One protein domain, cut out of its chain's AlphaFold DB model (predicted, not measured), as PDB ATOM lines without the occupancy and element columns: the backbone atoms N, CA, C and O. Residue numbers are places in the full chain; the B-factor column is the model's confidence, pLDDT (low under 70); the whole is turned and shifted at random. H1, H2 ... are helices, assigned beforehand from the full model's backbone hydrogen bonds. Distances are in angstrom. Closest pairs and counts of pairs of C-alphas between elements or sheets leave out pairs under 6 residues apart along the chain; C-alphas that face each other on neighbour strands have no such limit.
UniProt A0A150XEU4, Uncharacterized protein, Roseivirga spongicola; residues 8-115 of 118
ATOM      1  N   LYS A   8      99.518 122.627  61.157       91.00
ATOM      2  CA  LYS A   8      98.960 122.169  62.441       91.00
ATOM      3  C   LYS A   8      99.246 123.115  63.602       91.00
ATOM      4  O   LYS A   8      98.462 123.150  64.544       91.00
ATOM      5  N   VAL A   9     100.332 123.885  63.547       90.69
ATOM      6  CA  VAL A   9     100.669 124.857  64.600       90.69
ATOM      7  C   VAL A   9      99.646 125.992  64.622       90.69
ATOM      8  O   VAL A   9      99.161 126.365  65.687       90.69
ATOM      9  N   LEU A  10      99.225 126.483  63.450       91.75
ATOM     10  CA  LEU A  10      98.137 127.458  63.367       91.75
ATOM     11  C   LEU A  10      96.819 126.869  63.885       91.75
ATOM     12  O   LEU A  10      96.111 127.523  64.652       91.75
ATOM     13  N   SER A  11      96.501 125.629  63.499       92.56
ATOM     14  CA  SER A  11      95.297 124.944  63.980       92.56
ATOM     15  C   SER A  11      95.304 124.742  65.495       92.56
ATOM     16  O   SER A  11      94.250 124.865  66.112       92.56
ATOM     17  N   LEU A  12      96.465 124.490  66.109       92.88
ATOM     18  CA  LEU A  12      96.604 124.406  67.564       92.88
ATOM     19  C   LEU A  12      96.206 125.721  68.232       92.88
ATOM     20  O   LEU A  12      95.341 125.701  69.101       92.88
ATOM     21  N   VAL A  13      96.774 126.850  67.798       92.38
ATOM     22  CA  VAL A  13      96.477 128.169  68.381       92.38
ATOM     23  C   VAL A  13      94.989 128.503  68.246       92.38
ATOM     24  O   VAL A  13      94.349 128.877  69.225       92.38
ATOM     25  N   GLN A  14      94.409 128.287  67.063       92.38
ATOM     26  CA  GLN A  14      92.990 128.557  66.807       92.38
ATOM     27  C   GLN A  14      92.055 127.660  67.630       92.38
ATOM     28  O   GLN A  14      91.032 128.120  68.138       92.38
ATOM     29  N   LEU A  15      92.370 126.367  67.749       92.25
ATOM     30  CA  LEU A  15      91.570 125.436  68.546       92.25
ATOM     31  C   LEU A  15      91.716 125.702  70.040       92.25
ATOM     32  O   LEU A  15      90.735 125.536  70.761       92.25
ATOM     33  N   PHE A  16      92.895 126.120  70.493       91.94
ATOM     34  CA  PHE A  16      93.144 126.480  71.883       91.94
ATOM     35  C   PHE A  16      92.342 127.723  72.274       91.94
ATOM     36  O   PHE A  16      91.556 127.650  73.213       91.94
ATOM     37  N   GLU A  17      92.421 128.796  71.480       91.88
ATOM     38  CA  GLU A  17      91.632 130.024  71.672       91.88
ATOM     39  C   GLU A  17      90.123 129.736  71.691       91.88
ATOM     40  O   GLU A  17      89.373 130.273  72.504       91.88
ATOM     41  N   LYS A  18      89.664 128.838  70.811       91.44
ATOM     42  CA  LYS A  18      88.248 128.472  70.710       91.44
ATOM     43  C   LYS A  18      87.765 127.577  71.856       91.44
ATOM     44  O   LYS A  18      86.635 127.751  72.307       91.44
ATOM     45  N   LYS A  19      88.544 126.563  72.254       90.81
ATOM     46  CA  LYS A  19      88.152 125.589  73.290       90.81
ATOM     47  C   LYS A  19      88.341 126.147  74.705       90.81
ATOM     48  O   LYS A  19      87.592 125.739  75.588       90.81
ATOM     49  N   TYR A  20      89.298 127.054  74.900       89.94
ATOM     50  CA  TYR A  20      89.694 127.590  76.205       89.94
ATOM     51  C   TYR A  20      89.788 129.126  76.186       89.94
ATOM     52  O   TYR A  20      90.861 129.684  76.423       89.94
ATOM     53  N   PRO A  21      88.681 129.836  75.893       85.94
ATOM     54  CA  PRO A  21      88.676 131.299  75.788       85.94
ATOM     55  C   PRO A  21      89.030 132.011  77.104       85.94
ATOM     56  O   PRO A  21      89.357 133.194  77.096       85.94
ATOM     57  N   GLU A  22      88.947 131.315  78.239       85.31
ATOM     58  CA  GLU A  22      89.350 131.808  79.554       85.31
ATOM     59  C   GLU A  22      90.868 131.803  79.782       85.31
ATOM     60  O   GLU A  22      91.338 132.438  80.725       85.31
ATOM     61  N   GLN A  23      91.633 131.082  78.956       81.12
ATOM     62  CA  GLN A  23      93.088 131.008  79.062       81.12
ATOM     63  C   GLN A  23      93.782 132.017  78.158       81.12
ATOM     64  O   GLN A  23      93.324 132.359  77.063       81.12
ATOM     65  N   ASN A  24      94.943 132.477  78.620       79.62
ATOM     66  CA  ASN A  24      95.738 133.441  77.891       79.62
ATOM     67  C   ASN A  24      96.403 132.789  76.668       79.62
ATOM     68  O   ASN A  24      97.504 132.251  76.744       79.62
ATOM     69  N   THR A  25      95.747 132.871  75.509       87.00
ATOM     70  CA  THR A  25      96.300 132.353  74.244       87.00
ATOM     71  C   THR A  25      97.624 133.038  73.874       87.00
ATOM     72  O   THR A  25      98.437 132.449  73.167       87.00
ATOM     73  N   GLN A  26      97.888 134.246  74.386       85.06
ATOM     74  CA  GLN A  26      99.155 134.942  74.164       85.06
ATOM     75  C   GLN A  26     100.355 134.146  74.699       85.06
ATOM     76  O   GLN A  26     101.392 134.111  74.049       85.06
ATOM     77  N   GLU A  27     100.200 133.440  75.818       84.50
ATOM     78  CA  GLU A  27     101.273 132.637  76.408       84.50
ATOM     79  C   GLU A  27     101.622 131.412  75.550       84.50
ATOM     80  O   GLU A  27     102.793 131.082  75.363       84.50
ATOM     81  N   LEU A  28     100.616 130.792  74.920       88.44
ATOM     82  CA  LEU A  28     100.835 129.753  73.911       88.44
ATOM     83  C   LEU A  28     101.620 130.299  72.713       88.44
ATOM     84  O   LEU A  28     102.529 129.639  72.214       88.44
ATOM     85  N   VAL A  29     101.259 131.492  72.240       88.94
ATOM     86  CA  VAL A  29     101.921 132.143  71.101       88.94
ATOM     87  C   VAL A  29     103.376 132.470  71.433       88.94
ATOM     88  O   VAL A  29     104.254 132.153  70.636       88.94
ATOM     89  N   GLU A  30     103.645 133.032  72.609       85.88
ATOM     90  CA  GLU A  30     105.000 133.353  73.075       85.88
ATOM     91  C   GLU A  30     105.859 132.098  73.246       85.88
ATOM     92  O   GLU A  30     107.014 132.070  72.821       85.88
ATOM     93  N   MET A  31     105.282 131.021  73.781       88.19
ATOM     94  CA  MET A  31     105.956 129.727  73.876       88.19
ATOM     95  C   MET A  31     106.337 129.176  72.491       88.19
ATOM     96  O   MET A  31     107.448 128.675  72.308       88.19
ATOM     97  N   ILE A  32     105.434 129.260  71.508       90.19
ATOM     98  CA  ILE A  32     105.707 128.817  70.133       90.19
ATOM     99  C   ILE A  32     106.773 129.702  69.477       90.19
ATOM    100  O   ILE A  32     107.646 129.181  68.788       90.19
ATOM    101  N   ASP A  33     106.728 131.013  69.703       84.62
ATOM    102  CA  ASP A  33     107.700 131.965  69.165       84.62
ATOM    103  C   ASP A  33     109.114 131.692  69.684       84.62
ATOM    104  O   ASP A  33     110.059 131.682  68.895       84.62
ATOM    105  N   LEU A  34     109.256 131.396  70.978       83.75
ATOM    106  CA  LEU A  34     110.534 130.981  71.555       83.75
ATOM    107  C   LEU A  34     111.010 129.655  70.956       83.75
ATOM    108  O   LEU A  34     112.177 129.523  70.600       83.75
ATOM    109  N   LEU A  35     110.125 128.668  70.797       87.12
ATOM    110  CA  LEU A  35     110.497 127.429  70.113       87.12
ATOM    111  C   LEU A  35     110.973 127.716  68.685       87.12
ATOM    112  O   LEU A  35     111.984 127.167  68.277       87.12
ATOM    113  N   GLU A  36     110.313 128.593  67.932       86.50
ATOM    114  CA  GLU A  36     110.748 128.955  66.580       86.50
ATOM    115  C   GLU A  36     112.124 129.649  66.570       86.50
ATOM    116  O   GLU A  36     112.975 129.290  65.753       86.50
ATOM    117  N   GLU A  37     112.369 130.574  67.503       83.31
ATOM    118  CA  GLU A  37     113.654 131.269  67.679       83.31
ATOM    119  C   GLU A  37     114.804 130.292  67.962       83.31
ATOM    120  O   GLU A  37     115.876 130.397  67.366       83.31
ATOM    121  N   TYR A  38     114.549 129.284  68.798       82.12
ATOM    122  CA  TYR A  38     115.524 128.260  69.186       82.12
ATOM    123  C   TYR A  38     115.393 126.972  68.361       82.12
ATOM    124  O   TYR A  38     115.708 125.879  68.830       82.12
ATOM    125  N   SER A  39     114.947 127.080  67.101       84.94
ATOM    126  CA  SER A  39     114.915 125.968  66.132       84.94
ATOM    127  C   SER A  39     114.168 124.713  66.613       84.94
ATOM    128  O   SER A  39     114.501 123.594  66.230       84.94
ATOM    129  N   TRP A  40     113.123 124.916  67.411       88.44
ATOM    130  CA  TRP A  40     112.233 123.925  68.021       88.44
ATOM    131  C   TRP A  40     112.911 122.989  69.032       88.44
ATOM    132  O   TRP A  40     112.358 121.930  69.358       88.44
ATOM    133  N   ASP A  41     114.075 123.384  69.553       86.31
ATOM    134  CA  ASP A  41     114.800 122.678  70.606       86.31
ATOM    135  C   ASP A  41     114.205 122.997  71.986       86.31
ATOM    136  O   ASP A  41     114.388 124.077  72.549       86.31
ATOM    137  N   VAL A  42     113.496 122.017  72.549       87.81
ATOM    138  CA  VAL A  42     112.840 122.139  73.856       87.81
ATOM    139  C   VAL A  42     113.846 122.392  74.979       87.81
ATOM    140  O   VAL A  42     113.537 123.144  75.903       87.81
ATOM    141  N   GLU A  43     115.034 121.788  74.932       85.31
ATOM    142  CA  GLU A  43     116.037 121.946  75.987       85.31
ATOM    143  C   GLU A  43     116.659 123.342  75.944       85.31
ATOM    144  O   GLU A  43     116.758 123.995  76.988       85.31
ATOM    145  N   ALA A  44     116.993 123.829  74.747       81.81
ATOM    146  CA  ALA A  44     117.509 125.181  74.549       81.81
ATOM    147  C   ALA A  44     116.486 126.241  74.980       81.81
ATOM    148  O   ALA A  44     116.812 127.134  75.768       81.81
ATOM    149  N   THR A  45     115.226 126.111  74.548       83.50
ATOM    150  CA  THR A  45     114.159 127.037  74.951       83.50
ATOM    151  C   THR A  45     113.928 127.002  76.460       83.50
ATOM    152  O   THR A  45     113.840 128.047  77.106       83.50
ATOM    153  N   HIS A  46     113.886 125.811  77.060       84.25
ATOM    154  CA  HIS A  46     113.722 125.658  78.502       84.25
ATOM    155  C   HIS A  46     114.859 126.326  79.284       84.25
ATOM    156  O   HIS A  46     114.608 126.970  80.304       84.25
ATOM    157  N   LEU A  47     116.101 126.212  78.806       81.38
ATOM    158  CA  LEU A  47     117.256 126.871  79.407       81.38
ATOM    159  C   LEU A  47     117.131 128.398  79.351       81.38
ATOM    160  O   LEU A  47     117.383 129.057  80.357       81.38
ATOM    161  N   ILE A  48     116.688 128.957  78.226       79.69
ATOM    162  CA  ILE A  48     116.509 130.407  78.071       79.69
ATOM    163  C   ILE A  48     115.415 130.942  78.994       79.69
ATOM    164  O   ILE A  48     115.635 131.939  79.681       79.69
ATOM    165  N   ILE A  49     114.289 130.235  79.116       76.81
ATOM    166  CA  ILE A  49     113.230 130.612  80.064       76.81
ATOM    167  C   ILE A  49     113.757 130.561  81.509       76.81
ATOM    168  O   ILE A  49     113.502 131.480  82.292       76.81
ATOM    169  N   LYS A  50     114.552 129.542  81.881       77.38
ATOM    170  CA  LYS A  50     115.206 129.486  83.208       77.38
ATOM    171  C   LYS A  50     116.131 130.669  83.444       77.38
ATOM    172  O   LYS A  50     116.110 131.229  84.533       77.38
ATOM    173  N   LEU A  51     116.942 131.035  82.458       72.69
ATOM    174  CA  LEU A  51     117.889 132.143  82.574       72.69
ATOM    175  C   LEU A  51     117.178 133.501  82.678       72.69
ATOM    176  O   LEU A  51     117.642 134.357  83.425       72.69
ATOM    177  N   GLY A  52     116.045 133.684  81.995       66.50
ATOM    178  CA  GLY A  52     115.230 134.900  82.098       66.50
ATOM    179  C   GLY A  52     114.433 135.016  83.406       66.50
ATOM    180  O   GLY A  52     114.193 136.122  83.884       66.50
ATOM    181  N   THR A  53     114.036 133.889  84.006       64.50
ATOM    182  CA  THR A  53     113.236 133.845  85.250       64.50
ATOM    183  C   THR A  53     114.083 133.766  86.520       64.50
ATOM    184  O   THR A  53     113.692 134.287  87.570       64.50
ATOM    185  N   ALA A  54     115.264 133.152  86.454       55.44
ATOM    186  CA  ALA A  54     116.235 133.197  87.532       55.44
ATOM    187  C   ALA A  54     116.805 134.616  87.605       55.44
ATOM    188  O   ALA A  54     117.646 134.967  86.790       55.44
ATOM    189  N   LYS A  55     116.373 135.428  88.586       46.19
ATOM    190  CA  LYS A  55     117.058 136.685  88.941       46.19
ATOM    191  C   LYS A  55     118.556 136.384  89.086       46.19
ATOM    192  O   LYS A  55     118.933 135.725  90.060       46.19
ATOM    193  N   PRO A  56     119.400 136.799  88.136       48.16
ATOM    194  CA  PRO A  56     120.730 136.229  88.053       48.16
ATOM    195  C   PRO A  56     121.699 137.012  88.956       48.16
ATOM    196  O   PRO A  56     121.544 138.222  89.114       48.16
ATOM    197  N   PRO A  57     122.749 136.380  89.519       45.25
ATOM    198  CA  PRO A  57     123.988 137.073  89.866       45.25
ATOM    199  C   PRO A  57     124.891 137.293  88.631       45.25
ATOM    200  O   PRO A  57     126.067 137.608  88.780       45.25
ATOM    201  N   PHE A  58     124.362 137.108  87.419       51.72
ATOM    202  CA  PHE A  58     125.064 137.190  86.138       51.72
ATOM    203  C   PHE A  58     124.356 138.190  85.215       51.72
ATOM    204  O   PHE A  58     123.133 138.270  85.203       51.72
ATOM    205  N   ASP A  59     125.115 138.959  84.442       50.59
ATOM    206  CA  ASP A  59     124.551 139.930  83.510       50.59
ATOM    207  C   ASP A  59     124.095 139.212  82.229       50.59
ATOM    208  O   ASP A  59     124.909 138.635  81.511       50.59
ATOM    209  N   LEU A  60     122.790 139.226  81.938       50.41
ATOM    210  CA  LEU A  60     122.228 138.698  80.684       50.41
ATOM    211  C   LEU A  60     122.741 139.464  79.446       50.41
ATOM    212  O   LEU A  60     122.548 138.994  78.328       50.41
ATOM    213  N   ASN A  61     123.426 140.600  79.631       53.62
ATOM    214  CA  ASN A  61     124.137 141.306  78.564       53.62
ATOM    215  C   ASN A  61     125.468 140.648  78.165       53.62
ATOM    216  O   ASN A  61     126.107 141.118  77.223       53.62
ATOM    217  N   ASP A  62     125.907 139.579  78.837       58.22
ATOM    218  CA  ASP A  62     127.089 138.812  78.430       58.22
ATOM    219  C   ASP A  62     126.727 137.878  77.258       58.22
ATOM    220  O   ASP A  62     126.703 136.645  77.339       58.22
ATOM    221  N   GLU A  63     126.379 138.521  76.144       55.59
ATOM    222  CA  GLU A  63     125.906 137.963  74.876       55.59
ATOM    223  C   GLU A  63     126.840 136.849  74.373       55.59
ATOM    224  O   GLU A  63     126.408 135.880  73.757       55.59
ATOM    225  N   ILE A  64     128.132 136.931  74.705       62.44
ATOM    226  CA  ILE A  64     129.160 135.943  74.363       62.44
ATOM    227  C   ILE A  64     128.935 134.618  75.103       62.44
ATOM    228  O   ILE A  64     129.077 133.548  74.506       62.44
ATOM    229  N   TYR A  65     128.589 134.659  76.389       61.69
ATOM    230  CA  TYR A  65     128.379 133.458  77.198       61.69
ATOM    231  C   TYR A  65     127.064 132.762  76.832       61.69
ATOM    232  O   TYR A  65     127.046 131.543  76.639       61.69
ATOM    233  N   LEU A  66     125.997 133.543  76.643       65.62
ATOM    234  CA  LEU A  66     124.713 133.063  76.124       65.62
ATOM    235  C   LEU A  66     124.880 132.422  74.744       65.62
ATOM    236  O   LEU A  66     124.471 131.277  74.552       65.62
ATOM    237  N   ASN A  67     125.571 133.092  73.821       64.12
ATOM    238  CA  ASN A  67     125.845 132.546  72.493       64.12
ATOM    239  C   ASN A  67     126.704 131.284  72.542       64.12
ATOM    240  O   ASN A  67     126.474 130.372  71.752       64.12
ATOM    241  N   LYS A  68     127.663 131.180  73.469       64.94
ATOM    242  CA  LYS A  68     128.479 129.972  73.623       64.94
ATOM    243  C   LYS A  68     127.627 128.781  74.057       64.94
ATOM    244  O   LYS A  68     127.700 127.737  73.416       64.94
ATOM    245  N   ILE A  69     126.791 128.957  75.080       64.69
ATOM    246  CA  ILE A  69     125.857 127.924  75.548       64.69
ATOM    247  C   ILE A  69     124.900 127.542  74.417       64.69
ATOM    248  O   ILE A  69     124.830 126.376  74.044       64.69
ATOM    249  N   LEU A  70     124.233 128.516  73.798       65.81
ATOM    250  CA  LEU A  70     123.277 128.281  72.713       65.81
ATOM    251  C   LEU A  70     123.912 127.622  71.481       65.81
ATOM    252  O   LEU A  70     123.287 126.778  70.841       65.81
ATOM    253  N   SER A  71     125.169 127.943  71.162       62.66
ATOM    254  CA  SER A  71     125.897 127.324  70.047       62.66
ATOM    255  C   SER A  71     126.189 125.833  70.253       62.66
ATOM    256  O   SER A  71     126.384 125.111  69.272       62.66
ATOM    257  N   GLU A  72     126.187 125.347  71.499       63.50
ATOM    258  CA  GLU A  72     126.302 123.915  71.791       63.50
ATOM    259  C   GLU A  72     124.984 123.163  71.544       63.50
ATOM    260  O   GLU A  72     125.036 122.005  71.116       63.50
ATOM    261  N   PHE A  73     123.832 123.828  71.709       61.66
ATOM    262  CA  PHE A  73     122.495 123.260  71.474       61.66
ATOM    263  C   PHE A  73     122.042 123.367  70.003       61.66
ATOM    264  O   PHE A  73     121.455 122.435  69.459       61.66
ATOM    265  N   HIS A  74     122.420 124.428  69.281       57.81
ATOM    266  CA  HIS A  74     121.992 124.710  67.895       57.81
ATOM    267  C   HIS A  74     122.566 123.801  66.781       57.81
ATOM    268  O   HIS A  74     122.616 124.187  65.610       57.81
ATOM    269  N   LYS A  75     122.986 122.564  67.063       54.03
ATOM    270  CA  LYS A  75     123.633 121.699  66.052       54.03
ATOM    271  C   LYS A  75     122.701 121.112  64.982       54.03
ATOM    272  O   LYS A  75     123.195 120.467  64.058       54.03
ATOM    273  N   SER A  76     121.386 121.331  65.043       54.47
ATOM    274  CA  SER A  76     120.438 120.766  64.070       54.47
ATOM    275  C   SER A  76     119.406 121.786  63.578       54.47
ATOM    276  O   SER A  76     118.256 121.774  63.999       54.47
ATOM    277  N   SER A  77     119.778 122.604  62.591       57.03
ATOM    278  CA  SER A  77     118.880 123.517  61.855       57.03
ATOM    279  C   SER A  77     118.035 122.814  60.779       57.03
ATOM    280  O   SER A  77     117.776 123.355  59.701       57.03
ATOM    281  N   LYS A  78     117.639 121.558  61.013       65.81
ATOM    282  CA  LYS A  78     116.822 120.824  60.041       65.81
ATOM    283  C   LYS A  78     115.376 121.323  60.093       65.81
ATOM    284  O   LYS A  78     114.827 121.430  61.188       65.81
ATOM    285  N   PRO A  79     114.727 121.561  58.940       73.25
ATOM    286  CA  PRO A  79     113.300 121.856  58.904       73.25
ATOM    287  C   PRO A  79     112.513 120.744  59.609       73.25
ATOM    288  O   PRO A  79     112.612 119.579  59.221       73.25
ATOM    289  N   MET A  80     111.744 121.095  60.640       83.19
ATOM    290  CA  MET A  80     110.858 120.156  61.332       83.19
ATOM    291  C   MET A  80     109.484 120.123  60.675       83.19
ATOM    292  O   MET A  80     108.931 121.163  60.304       83.19
ATOM    293  N   VAL A  81     108.920 118.923  60.554       88.44
ATOM    294  CA  VAL A  81     107.539 118.750  60.089       88.44
ATOM    295  C   VAL A  81     106.555 119.050  61.218       88.44
ATOM    296  O   VAL A  81     106.889 118.945  62.397       88.44
ATOM    297  N   ASP A  82     105.315 119.372  60.862       87.94
ATOM    298  CA  ASP A  82     104.282 119.821  61.800       87.94
ATOM    299  C   ASP A  82     104.090 118.916  63.020       87.94
ATOM    300  O   ASP A  82     104.017 119.410  64.139       87.94
ATOM    301  N   ASN A  83     104.061 117.592  62.842       89.38
ATOM    302  CA  ASN A  83     103.904 116.679  63.977       89.38
ATOM    303  C   ASN A  83     105.072 116.776  64.971       89.38
ATOM    304  O   ASN A  83     104.838 116.705  66.173       89.38
ATOM    305  N   GLN A  84     106.298 116.989  64.484       90.94
ATOM    306  CA  GLN A  84     107.461 117.166  65.353       90.94
ATOM    307  C   GLN A  84     107.410 118.518  66.077       90.94
ATOM    308  O   GLN A  84     107.782 118.603  67.241       90.94
ATOM    309  N   LYS A  85     106.899 119.571  65.425       91.56
ATOM    310  CA  LYS A  85     106.660 120.868  66.078       91.56
ATOM    311  C   LYS A  85     105.621 120.750  67.192       91.56
ATOM    312  O   LYS A  85     105.830 121.276  68.280       91.56
ATOM    313  N   LEU A  86     104.530 120.015  66.953       93.19
ATOM    314  CA  LEU A  86     103.529 119.720  67.985       93.19
ATOM    315  C   LEU A  86     104.128 118.935  69.162       93.19
ATOM    316  O   LEU A  86     103.749 119.181  70.306       93.19
ATOM    317  N   ASP A  87     105.059 118.015  68.895       93.25
ATOM    318  CA  ASP A  87     105.807 117.307  69.939       93.25
ATOM    319  C   ASP A  87     106.671 118.253  70.776       93.25
ATOM    320  O   ASP A  87     106.628 118.168  72.002       93.25
ATOM    321  N   SER A  88     107.390 119.192  70.151       91.56
ATOM    322  CA  SER A  88     108.170 120.202  70.880       91.56
ATOM    323  C   SER A  88     107.282 121.111  71.733       91.56
ATOM    324  O   SER A  88     107.594 121.356  72.897       91.56
ATOM    325  N   ILE A  89     106.138 121.552  71.199       92.88
ATOM    326  CA  ILE A  89     105.162 122.374  71.933       92.88
ATOM    327  C   ILE A  89     104.633 121.626  73.163       92.88
ATOM    328  O   ILE A  89     104.597 122.180  74.260       92.88
ATOM    329  N   LEU A  90     104.264 120.352  73.003       93.62
ATOM    330  CA  LEU A  90     103.812 119.510  74.113       93.62
ATOM    331  C   LEU A  90     104.941 119.171  75.100       93.62
ATOM    332  O   LEU A  90     104.691 118.951  76.283       93.62
ATOM    333  N   GLY A  91     106.180 119.068  74.621       91.94
ATOM    334  CA  GLY A  91     107.354 118.862  75.463       91.94
ATOM    335  C   GLY A  91     107.601 120.060  76.372       91.94
ATOM    336  O   GLY A  91     107.781 119.886  77.577       91.94
ATOM    337  N   LEU A  92     107.548 121.268  75.808       89.62
ATOM    338  CA  LEU A  92     107.782 122.504  76.545       89.62
ATOM    339  C   LEU A  92     106.630 122.848  77.496       89.62
ATOM    340  O   LEU A  92     106.900 123.270  78.617       89.62
ATOM    341  N   SER A  93     105.373 122.588  77.117       89.62
ATOM    342  CA  SER A  93     104.203 122.869  77.969       89.62
ATOM    343  C   SER A  93     104.185 122.095  79.287       89.62
ATOM    344  O   SER A  93     103.517 122.499  80.230       89.62
ATOM    345  N   LYS A  94     104.922 120.984  79.379       88.88
ATOM    346  CA  LYS A  94     105.088 120.210  80.619       88.88
ATOM    347  C   LYS A  94     106.110 120.821  81.577       88.88
ATOM    348  O   LYS A  94     106.273 120.320  82.690       88.88
ATOM    349  N   SER A  95     106.849 121.840  81.146       84.56
ATOM    350  CA  SER A  95     107.764 122.563  82.018       84.56
ATOM    351  C   SER A  95     106.977 123.379  83.036       84.56
ATOM    352  O   SER A  95     106.003 124.038  82.701       84.56
ATOM    353  N   SER A  96     107.458 123.411  84.277       81.50
ATOM    354  CA  SER A  96     106.906 124.270  85.328       81.50
ATOM    355  C   SER A  96     107.197 125.764  85.124       81.50
ATOM    356  O   SER A  96     106.932 126.554  86.023       81.50
ATOM    357  N   LEU A  97     107.856 126.140  84.026       75.62
ATOM    358  CA  LEU A  97     108.257 127.520  83.736       75.62
ATOM    359  C   LEU A  97     107.307 128.257  82.797       75.62
ATOM    360  O   LEU A  97     107.486 129.452  82.588       75.62
ATOM    361  N   VAL A  98     106.361 127.539  82.204       78.56
ATOM    362  CA  VAL A  98     105.303 128.095  81.366       78.56
ATOM    363  C   VAL A  98     103.987 127.876  82.099       78.56
ATOM    364  O   VAL A  98     103.709 126.766  82.550       78.56
ATOM    365  N   ASP A  99     103.194 128.927  82.261       80.75
ATOM    366  CA  ASP A  99     101.904 128.902  82.955       80.75
ATOM    367  C   ASP A  99     100.787 128.532  81.968       80.75
ATOM    368  O   ASP A  99      99.780 129.217  81.789       80.75
ATOM    369  N   ILE A 100     100.988 127.406  81.278       83.12
ATOM    370  CA  ILE A 100     100.028 126.866  80.321       83.12
ATOM    371  C   ILE A 100      99.637 125.439  80.679       83.12
ATOM    372  O   ILE A 100     100.457 124.597  81.044       83.12
ATOM    373  N   ASP A 101      98.347 125.146  80.552       87.69
ATOM    374  CA  ASP A 101      97.807 123.839  80.896       87.69
ATOM    375  C   ASP A 101      98.229 122.784  79.858       87.69
ATOM    376  O   ASP A 101      97.708 122.699  78.737       87.69
ATOM    377  N   SER A 102      99.205 121.965  80.252       90.00
ATOM    378  CA  SER A 102      99.770 120.917  79.404       90.00
ATOM    379  C   SER A 102      98.759 119.832  79.008       90.00
ATOM    380  O   SER A 102      98.899 119.247  77.930       90.00
ATOM    381  N   GLU A 103      97.720 119.580  79.815       92.62
ATOM    382  CA  GLU A 103      96.687 118.585  79.507       92.62
ATOM    383  C   GLU A 103      95.760 119.100  78.404       92.62
ATOM    384  O   GLU A 103      95.446 118.374  77.453       92.62
ATOM    385  N   LYS A 104      95.391 120.384  78.470       91.12
ATOM    386  CA  LYS A 104      94.611 121.067  77.427       91.12
ATOM    387  C   LYS A 104      95.351 121.105  76.092       91.12
ATOM    388  O   LYS A 104      94.763 120.780  75.056       91.12
ATOM    389  N   ILE A 105      96.649 121.425  76.107       91.94
ATOM    390  CA  ILE A 105      97.493 121.330  74.905       91.94
ATOM    391  C   ILE A 105      97.561 119.886  74.408       91.94
ATOM    392  O   ILE A 105      97.362 119.647  73.218       91.94
ATOM    393  N   GLY A 106      97.804 118.922  75.299       92.19
ATOM    394  CA  GLY A 106      97.903 117.503  74.953       92.19
ATOM    395  C   GLY A 106      96.653 116.971  74.257       92.19
ATOM    396  O   GLY A 106      96.767 116.265  73.254       92.19
ATOM    397  N   SER A 107      95.472 117.375  74.726       92.62
ATOM    398  CA  SER A 107      94.184 117.042  74.114       92.62
ATOM    399  C   SER A 107      94.099 117.525  72.661       92.62
ATOM    400  O   SER A 107      93.841 116.735  71.754       92.62
ATOM    401  N   ILE A 108      94.419 118.799  72.400       92.12
ATOM    402  CA  ILE A 108      94.372 119.359  71.038       92.12
ATOM    403  C   ILE A 108      95.477 118.774  70.151       92.12
ATOM    404  O   ILE A 108      95.232 118.468  68.987       92.12
ATOM    405  N   VAL A 109      96.690 118.588  70.673       92.31
ATOM    406  CA  VAL A 109      97.798 117.972  69.926       92.31
ATOM    407  C   VAL A 109      97.441 116.548  69.501       92.31
ATOM    408  O   VAL A 109      97.722 116.173  68.361       92.31
ATOM    409  N   SER A 110      96.800 115.770  70.377       90.25
ATOM    410  CA  SER A 110      96.308 114.434  70.040       90.25
ATOM    411  C   SER A 110      95.311 114.499  68.884       90.25
ATOM    412  O   SER A 110      95.519 113.820  67.879       90.25
ATOM    413  N   ASP A 111      94.300 115.372  68.969       89.38
ATOM    414  CA  ASP A 111      93.316 115.583  67.895       89.38
ATOM    415  C   ASP A 111      94.009 115.923  66.561       89.38
ATOM    416  O   ASP A 111      93.720 115.332  65.520       89.38
ATOM    417  N   LEU A 112      94.977 116.843  66.587       90.06
ATOM    418  CA  LEU A 112      95.667 117.334  65.392       90.06
ATOM    419  C   LEU A 112      96.610 116.309  64.762       90.06
ATOM    420  O   LEU A 112      96.794 116.315  63.542       90.06
ATOM    421  N   LYS A 113      97.231 115.419  65.542       86.25
ATOM    422  CA  LYS A 113      98.153 114.401  65.008       86.25
ATOM    423  C   LYS A 113      97.457 113.388  64.106       86.25
ATOM    424  O   LYS A 113      98.081 112.928  63.152       86.25
ATOM    425  N   HIS A 114      96.183 113.105  64.361       80.75
ATOM    426  CA  HIS A 114      95.373 112.187  63.558       80.75
ATOM    427  C   HIS A 114      94.811 112.813  62.275       80.75
ATOM    428  O   HIS A 114      94.307 112.092  61.419       80.75
ATOM    429  N   LEU A 115      94.921 114.135  62.115       77.50
ATOM    430  CA  LEU A 115      94.503 114.825  60.899       77.50
ATOM    431  C   LEU A 115      95.620 114.789  59.850       77.50
ATOM    432  O   LEU A 115      96.746 115.235  60.100       77.50
TER     433      LEU A 115
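AT A GLANCE: This is residues 8 to 115 of the 118 residues of an uncharacterized protein of Roseivirga spongicola (UniProt A0A150XEU4). Two helical hairpins, H1 with H2 and H5 with H6, pack crosswise on each other as a small four-helix body, and a third hairpin, H3 with H4, extends it to one side as a loose V whose far arm, H4, touches H3 alone. Near the open end of this V, residues 54 to 59 of the link between H3 and H4 stick out. The printed part has 108 residues with six named helices, H1 to H6 in chain order, and no named strand; its class is all helix. It is compact, with a radius of gyration of the C-alphas of 14.8 A, yet flat in outline, spanning 42 by 31 by 17 A.

IN THESE COORDINATES: H1, residues 8 to 19, begins with C-alpha 8 at (98.960, 122.169, 62.441) and is 15.7 A long. H2, residues 25 to 37, is the longest by residues and measures 18.6 A. H3, residues 42 to 53, measures 16.3 A, and H4, residues 63 to 73, measures 15.5 A, with C-alpha 73 at (122.495, 123.260, 71.474). H5, residues 82 to 93, is 16.5 A long. H6, residues 102 to 113, is 15.9 A long and ends with C-alpha 113 at (98.153, 114.401, 65.008).

HOW THE PARTS SIT: The hub is H5, which touches H1, H2, H3 and H6. H5 and H6 form a helical hairpin at a shallow tilt of 7 degrees, opposite ways; the closest C-alphas, of Ser 93 and Ser 102, are 5.1 A apart. H2 touches H5 through residues 31 to 35 alone, at a steep tilt of 66 degrees, closest at C-alphas 32 and 89, 6.7 A. H1 touches H6 at a steep tilt of 52 degrees, opposite ways, closest at C-alphas 12 and 108, 6.5 A. H1 and H2 form a helical hairpin at a shallow tilt of 15 degrees, closest at C-alphas 17 and 25, 5.8 A. Residues 42 to 46 of H3 alone touch H5, closest at C-alphas 42 and 92, 5.7 A. H3 and H4, a helical hairpin at a shallow tilt of 26 degrees, only just touch, with 3 pairs of C-alphas within 8 A; the closest are those of Ala 44 and Phe 73, 6.2 A. H4 and H5 are apart. In H1, H2, H3, H5 and H6 every O i to N i+4 pair is within hydrogen-bond range; in H4 6 of 7 are.

THE WHOLE: The two C-alphas farthest apart, of Pro 57 and Leu 115, are 46.9 A apart. The printed part has no cut, and no link is long. Mean pLDDT of the printed part is 79.8; residues 52 to 78 are under 70.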